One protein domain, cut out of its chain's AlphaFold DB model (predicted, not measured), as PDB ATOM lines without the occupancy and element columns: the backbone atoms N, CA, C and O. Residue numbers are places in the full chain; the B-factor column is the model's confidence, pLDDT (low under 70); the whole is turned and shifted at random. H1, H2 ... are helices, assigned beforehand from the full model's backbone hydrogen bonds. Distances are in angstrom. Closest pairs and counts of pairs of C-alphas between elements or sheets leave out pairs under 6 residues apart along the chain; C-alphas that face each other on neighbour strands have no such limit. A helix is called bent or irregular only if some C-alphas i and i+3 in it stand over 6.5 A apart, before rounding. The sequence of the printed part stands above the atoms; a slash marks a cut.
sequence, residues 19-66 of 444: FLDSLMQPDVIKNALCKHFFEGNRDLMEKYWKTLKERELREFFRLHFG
ATOM      1  N   PHE A  19      50.100  15.886 229.537       95.19
ATOM      2  CA  PHE A  19      48.765  15.372 229.267       95.19
ATOM      3  C   PHE A  19      47.677  16.380 229.641       95.19
ATOM      4  O   PHE A  19      46.840  16.692 228.791       95.19
ATOM      5  N   LEU A  20      47.679  16.925 230.860       92.62
ATOM      6  CA  LEU A  20      46.709  17.945 231.266       92.62
ATOM      7  C   LEU A  20      46.887  19.232 230.471       92.62
ATOM      8  O   LEU A  20      45.886  19.824 230.069       92.62
ATOM      9  N   ASP A  21      48.124  19.631 230.175       93.88
ATOM     10  CA  ASP A  21      48.397  20.783 229.312       93.88
ATOM     11  C   ASP A  21      47.771  20.593 227.922       93.88
ATOM     12  O   ASP A  21      47.161  21.513 227.372       93.88
ATOM     13  N   SER A  22      47.860  19.381 227.369       94.75
ATOM     14  CA  SER A  22      47.219  19.016 226.106       94.75
ATOM     15  C   SER A  22      45.690  18.938 226.220       94.75
ATOM     16  O   SER A  22      44.972  19.442 225.353       94.75
ATOM     17  N   LEU A  23      45.170  18.340 227.293       94.50
ATOM     18  CA  LEU A  23      43.740  18.170 227.543       94.50
ATOM     19  C   LEU A  23      43.029  19.519 227.753       94.50
ATOM     20  O   LEU A  23      41.897  19.697 227.307       94.50
ATOM     21  N   MET A  24      43.702  20.476 228.395       94.25
ATOM     22  CA  MET A  24      43.163  21.789 228.758       94.25
ATOM     23  C   MET A  24      43.421  22.874 227.705       94.25
ATOM     24  O   MET A  24      43.155  24.055 227.952       94.25
ATOM     25  N   GLN A  25      43.895  22.510 226.507       95.19
ATOM     26  CA  GLN A  25      44.062  23.477 225.426       95.19
ATOM     27  C   GLN A  25      42.723  24.151 225.063       95.19
ATOM     28  O   GLN A  25      41.694  23.472 224.962       95.19
ATOM     29  N   PRO A  26      42.714  25.472 224.788       94.44
ATOM     30  CA  PRO A  26      41.487  26.205 224.475       94.44
ATOM     31  C   PRO A  26      40.659  25.580 223.350       94.44
ATOM     32  O   PRO A  26      39.435  25.535 223.453       94.44
ATOM     33  N   ASP A  27      41.301  25.061 222.302       94.44
ATOM     34  CA  ASP A  27      40.597  24.428 221.185       94.44
ATOM     35  C   ASP A  27      39.945  23.098 221.574       94.44
ATOM     36  O   ASP A  27      38.835  22.811 221.122       94.44
ATOM     37  N   VAL A  28      40.576  22.311 222.451       95.19
ATOM     38  CA  VAL A  28      39.992  21.071 222.981       95.19
ATOM     39  C   VAL A  28      38.734  21.396 223.787       95.19
ATOM     40  O   VAL A  28      37.669  20.829 223.521       95.19
ATOM     41  N   ILE A  29      38.819  22.382 224.687       95.38
ATOM     42  CA  ILE A  29      37.686  22.849 225.500       95.38
ATOM     43  C   ILE A  29      36.570  23.398 224.612       95.38
ATOM     44  O   ILE A  29      35.422  22.980 224.749       95.38
ATOM     45  N   LYS A  30      36.889  24.291 223.668       95.00
ATOM     46  CA  LYS A  30      35.910  24.866 222.734       95.00
ATOM     47  C   LYS A  30      35.208  23.794 221.912       95.00
ATOM     48  O   LYS A  30      33.994  23.853 221.745       95.00
ATOM     49  N   ASN A  31      35.946  22.804 221.412       95.69
ATOM     50  CA  ASN A  31      35.367  21.716 220.629       95.69
ATOM     51  C   ASN A  31      34.447  20.831 221.482       95.69
ATOM     52  O   ASN A  31      33.373  20.449 221.017       95.69
ATOM     53  N   ALA A  32      34.831  20.526 222.725       95.44
ATOM     54  CA  ALA A  32      33.984  19.783 223.657       95.44
ATOM     55  C   ALA A  32      32.719  20.575 224.033       95.44
ATOM     56  O   ALA A  32      31.617  20.034 223.977       95.44
ATOM     57  N   LEU A  33      32.862  21.869 224.329       96.50
ATOM     58  CA  LEU A  33      31.767  22.774 224.686       96.50
ATOM     59  C   LEU A  33      30.775  22.921 223.525       96.50
ATOM     60  O   LEU A  33      29.568  22.796 223.716       96.50
ATOM     61  N   CYS A  34      31.294  23.096 222.307       97.25
ATOM     62  CA  CYS A  34      30.513  23.151 221.075       97.25
ATOM     63  C   CYS A  34      29.697  21.870 220.853       97.25
ATOM     64  O   CYS A  34      28.503  21.932 220.572       97.25
ATOM     65  N   LYS A  35      30.313  20.696 221.031       96.31
ATOM     66  CA  LYS A  35      29.609  19.411 220.909       96.31
ATOM     67  C   LYS A  35      28.554  19.211 221.995       96.31
ATOM     68  O   LYS A  35      27.505  18.655 221.701       96.31
ATOM     69  N   HIS A  36      28.834  19.632 223.228       96.38
ATOM     70  CA  HIS A  36      27.966  19.361 224.371       96.38
ATOM     71  C   HIS A  36      26.732  20.271 224.424       96.38
ATOM     72  O   HIS A  36      25.640  19.780 224.678       96.38
ATOM     73  N   PHE A  37      26.892  21.574 224.173       97.06
ATOM     74  CA  PHE A  37      25.803  22.552 224.313       97.06
ATOM     75  C   PHE A  37      25.215  23.038 222.985       97.06
ATOM     76  O   PHE A  37      24.137  23.625 222.982       97.06
ATOM     77  N   PHE A  38      25.918  22.839 221.865       97.06
ATOM     78  CA  PHE A  38      25.579  23.468 220.582       97.06
ATOM     79  C   PHE A  38      25.553  22.481 219.409       97.06
ATOM     80  O   PHE A  38      25.640  22.907 218.260       97.06
ATOM     81  N   GLU A  39      25.481  21.171 219.676       95.19
ATOM     82  CA  GLU A  39      25.404  20.107 218.655       95.19
ATOM     83  C   GLU A  39      26.532  20.169 217.601       95.19
ATOM     84  O   GLU A  39      26.400  19.703 216.472       95.19
ATOM     85  N   GLY A  40      27.678  20.758 217.961       94.56
ATOM     86  CA  GLY A  40      28.812  20.951 217.056       94.56
ATOM     87  C   GLY A  40      28.743  22.210 216.180       94.56
ATOM     88  O   GLY A  40      29.672  22.444 215.404       94.56
ATOM     89  N   ASN A  41      27.715  23.053 216.317       96.19
ATOM     90  CA  ASN A  41      27.616  24.325 215.607       96.19
ATOM     91  C   ASN A  41      28.505  25.406 216.252       96.19
ATOM     92  O   ASN A  41      28.183  25.988 217.292       96.19
ATOM     93  N   ARG A  42      29.636  25.691 215.598       94.75
ATOM     94  CA  ARG A  42      30.670  26.602 216.110       94.75
ATOM     95  C   ARG A  42      30.217  28.061 216.162       94.75
ATOM     96  O   ARG A  42      30.591  28.760 217.100       94.75
ATOM     97  N   ASP A  43      29.383  28.490 215.220       95.69
ATOM     98  CA  ASP A  43      28.882  29.867 215.162       95.69
ATOM     99  C   ASP A  43      27.905  30.147 216.308       95.69
ATOM    100  O   ASP A  43      27.974  31.195 216.956       95.69
ATOM    101  N   LEU A  44      27.027  29.181 216.611       96.56
ATOM    102  CA  LEU A  44      26.146  29.261 217.778       96.56
ATOM    103  C   LEU A  44      26.953  29.286 219.076       96.56
ATOM    104  O   LEU A  44      26.673  30.109 219.947       96.56
ATOM    105  N   MET A  45      27.974  28.433 219.186       96.69
ATOM    106  CA  MET A  45      28.847  28.396 220.355       96.69
ATOM    107  C   MET A  45      29.550  29.739 220.575       96.69
ATOM    108  O   MET A  45      29.411  30.314 221.650       96.69
ATOM    109  N   GLU A  46      30.224  30.301 219.567       94.88
ATOM    110  CA  GLU A  46      30.936  31.583 219.706       94.88
ATOM    111  C   GLU A  46      29.986  32.741 220.072       94.88
ATOM    112  O   GLU A  46      30.351  33.621 220.856       94.88
ATOM    113  N   LYS A  47      28.737  32.716 219.580       96.38
ATOM    114  CA  LYS A  47      27.732  33.744 219.888       96.38
ATOM    115  C   LYS A  47      27.122  33.607 221.285       96.38
ATOM    116  O   LYS A  47      26.859  34.627 221.926       96.38
ATOM    117  N   TYR A  48      26.873  32.383 221.754       96.06
ATOM    118  CA  TYR A  48      26.014  32.138 222.918       96.06
ATOM    119  C   TYR A  48      26.693  31.422 224.092       96.06
ATOM    120  O   TYR A  48      26.083  31.320 225.149       96.06
ATOM    121  N   TRP A  49      27.954  30.983 224.012       93.69
ATOM    122  CA  TRP A  49      28.586  30.266 225.137       93.69
ATOM    123  C   TRP A  49      28.607  31.071 226.447       93.69
ATOM    124  O   TRP A  49      28.529  30.498 227.529       93.69
ATOM    125  N   LYS A  50      28.659  32.407 226.364       94.62
ATOM    126  CA  LYS A  50      28.628  33.302 227.534       94.62
ATOM    127  C   LYS A  50      27.273  33.346 228.241       94.62
ATOM    128  O   LYS A  50      27.197  33.888 229.338       94.62
ATOM    129  N   THR A  51      26.210  32.828 227.626       95.94
ATOM    130  CA  THR A  51      24.885  32.745 228.258       95.94
ATOM    131  C   THR A  51      24.727  31.485 229.108       95.94
ATOM    132  O   THR A  51      23.727  31.371 229.814       95.94
ATOM    133  N   LEU A  52      25.681  30.547 229.045       95.69
ATOM    134  CA  LEU A  52      25.696  29.355 229.892       95.69
ATOM    135  C   LEU A  52      25.892  29.752 231.357       95.69
ATOM    136  O   LEU A  52      26.737  30.584 231.697       95.69
ATOM    137  N   LYS A  53      25.112  29.138 232.243       96.75
ATOM    138  CA  LYS A  53      25.192  29.353 233.685       96.75
ATOM    139  C   LYS A  53      26.461  28.709 234.231       96.75
ATOM    140  O   LYS A  53      26.883  27.644 233.789       96.75
ATOM    141  N   GLU A  54      27.012  29.291 235.293       95.31
ATOM    142  CA  GLU A  54      28.206  28.750 235.956       95.31
ATOM    143  C   GLU A  54      28.031  27.282 236.380       95.31
ATOM    144  O   GLU A  54      28.945  26.478 236.226       95.31
ATOM    145  N   ARG A  55      26.835  26.903 236.854       96.31
ATOM    146  CA  ARG A  55      26.519  25.510 237.209       96.31
ATOM    147  C   ARG A  55      26.657  24.558 236.015       96.31
ATOM    148  O   ARG A  55      27.215  23.480 236.179       96.31
ATOM    149  N   GLU A  56      26.180  24.965 234.840       96.19
ATOM    150  CA  GLU A  56      26.252  24.168 233.604       96.19
ATOM    151  C   GLU A  56      27.711  24.000 233.166       96.19
ATOM    152  O   GLU A  56      28.139  22.901 232.826       96.19
ATOM    153  N   LEU A  57      28.510  25.068 233.267       94.50
ATOM    154  CA  LEU A  57      29.942  25.014 232.976       94.50
ATOM    155  C   LEU A  57      30.701  24.123 233.971       94.50
ATOM    156  O   LEU A  57      31.532  23.321 233.552       94.50
ATOM    157  N   ARG A  58      30.412  24.211 235.276       94.00
ATOM    158  CA  ARG A  58      31.026  23.340 236.299       94.00
ATOM    159  C   ARG A  58      30.721  21.867 236.040       94.00
ATOM    160  O   ARG A  58      31.625  21.037 236.104       94.00
ATOM    161  N   GLU A  59      29.468  21.548 235.725       94.44
ATOM    162  CA  GLU A  59      29.058  20.189 235.375       94.44
ATOM    163  C   GLU A  59      29.751  19.700 234.100       94.44
ATOM    164  O   GLU A  59      30.310  18.604 234.093       94.44
ATOM    165  N   PHE A  60      29.813  20.538 233.064       95.31
ATOM    166  CA  PHE A  60      30.555  20.257 231.839       95.31
ATOM    167  C   PHE A  60      32.031  19.944 232.116       95.31
ATOM    168  O   PHE A  60      32.535  18.912 231.670       95.31
ATOM    169  N   PHE A  61      32.727  20.781 232.891       94.38
ATOM    170  CA  PHE A  61      34.135  20.542 233.210       94.38
ATOM    171  C   PHE A  61      34.327  19.252 234.009       94.38
ATOM    172  O   PHE A  61      35.217  18.463 233.693       94.38
ATOM    173  N   ARG A  62      33.451  18.975 234.981       91.38
ATOM    174  CA  ARG A  62      33.475  17.707 235.720       91.38
ATOM    175  C   ARG A  62      33.303  16.507 234.783       91.38
ATOM    176  O   ARG A  62      34.083  15.565 234.867       91.38
ATOM    177  N   LEU A  63      32.324  16.554 233.878       91.69
ATOM    178  CA  LEU A  63      31.984  15.448 232.977       91.69
ATOM    179  C   LEU A  63      33.044  15.183 231.902       91.69
ATOM    180  O   LEU A  63      33.315  14.024 231.593       91.69
ATOM    181  N   HIS A  64      33.633  16.234 231.328       91.19
ATOM    182  CA  HIS A  64      34.528  16.113 230.167       91.19
ATOM    183  C   HIS A  64      36.013  16.164 230.514       91.19
ATOM    184  O   HIS A  64      36.817  15.663 229.735       91.19
ATOM    185  N   PHE A  65      36.372  16.725 231.668       92.38
ATOM    186  CA  PHE A  65      37.766  16.974 232.050       92.38
ATOM    187  C   PHE A  65      38.110  16.443 233.448       92.38
ATOM    188  O   PHE A  65      39.259  16.102 233.695       92.38
ATOM    189  N   GLY A  66      37.128  16.280 234.340       87.19
ATOM    190  CA  GLY A  66      37.329  15.705 235.675       87.19
ATOM    191  C   GLY A  66      37.369  14.175 235.700       87.19
ATOM    192  O   GLY A  66      37.108  13.513 234.694       87.19
TER     193      GLY A  66
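This is residues 19 to 66 of the 444 residues of the protein "Sacchrp_dh_NADP domain-containing protein" of Micromonas commoda (strain RCC299 / NOUM17 / CCMP2709) (UniProt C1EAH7). The chain makes an open hook of short helices: the small helix H1 and then H2 follow each other along one side, H3 crosses the far end of H2, and H4 comes back on the other side of the hook. The two sides are not side by side, as the lines of H2 and H4 stand at 74 degrees, and H1, at the tip of the first side, touches no helix. The printed part has 48 residues with four named helices, in the order H1, H2, H3, H4, and no named strand; the class is all helix. The whole is compact, with a radius of gyration of the C-alphas of 10.5 A, and spans 29 by 21 by 15 A.

H1, residues 19 to 23, is close to but not clearly touching H2, residues 26 to 37; their closest C-alphas, those of Leu 23 and Ile 29, are 7.9 A apart. H2 touches H3, residues 42 to 51, with residues 33 to 37 alone. The closest C-alphas of these two are those of Cys 34 and Met 45, 5.6 A apart, and their lines are about perpendicular, at 83 degrees. H2 only just touches H4, residues 54 to 64, with 3 pairs of C-alphas within 8 A, and does so with residues 32 to 36 alone. Their closest C-alphas are those of Ala 32 and His 64, 7.5 A apart, and their lines are about perpendicular, at 74 degrees. H3 and H4 are apart, though they follow each other in the chain. H1 is apart from H3 and from H4. In H1, H2 and H4 every O i to N i+4 pair is within hydrogen-bond range; in H3 it is 4 of 6.

H1 begins at C-alpha 19, at (48.765, 15.372, 229.267), and ends at Leu 23. H2, the longest helix by residues, runs from Pro 26 to Phe 37, 16.1 A from first to last C-alpha, and ends at (25.803, 22.552, 224.313). H3 runs from Arg 42 to Thr 51, 14.8 A; it is irregular, with C-alphas 47 and 50 at 7.7 A. H4 runs from Glu 54 to His 64, 15.3 A, and its last C-alpha is at (34.528, 16.113, 230.167).

The two C-alphas farthest apart, those of Phe 19 and Thr 51, are 29.5 A apart, while the first and last printed C-alphas, those of Phe 19 and Gly 66, are 13.1 A apart. The printed part has no cut. The links H1 to H2, H2 to H3 and H3 to H4 are tight, with 2, 4 and 2 residues between the helices. The mean pLDDT of the printed part is 94.9, and no printed residue is under 70.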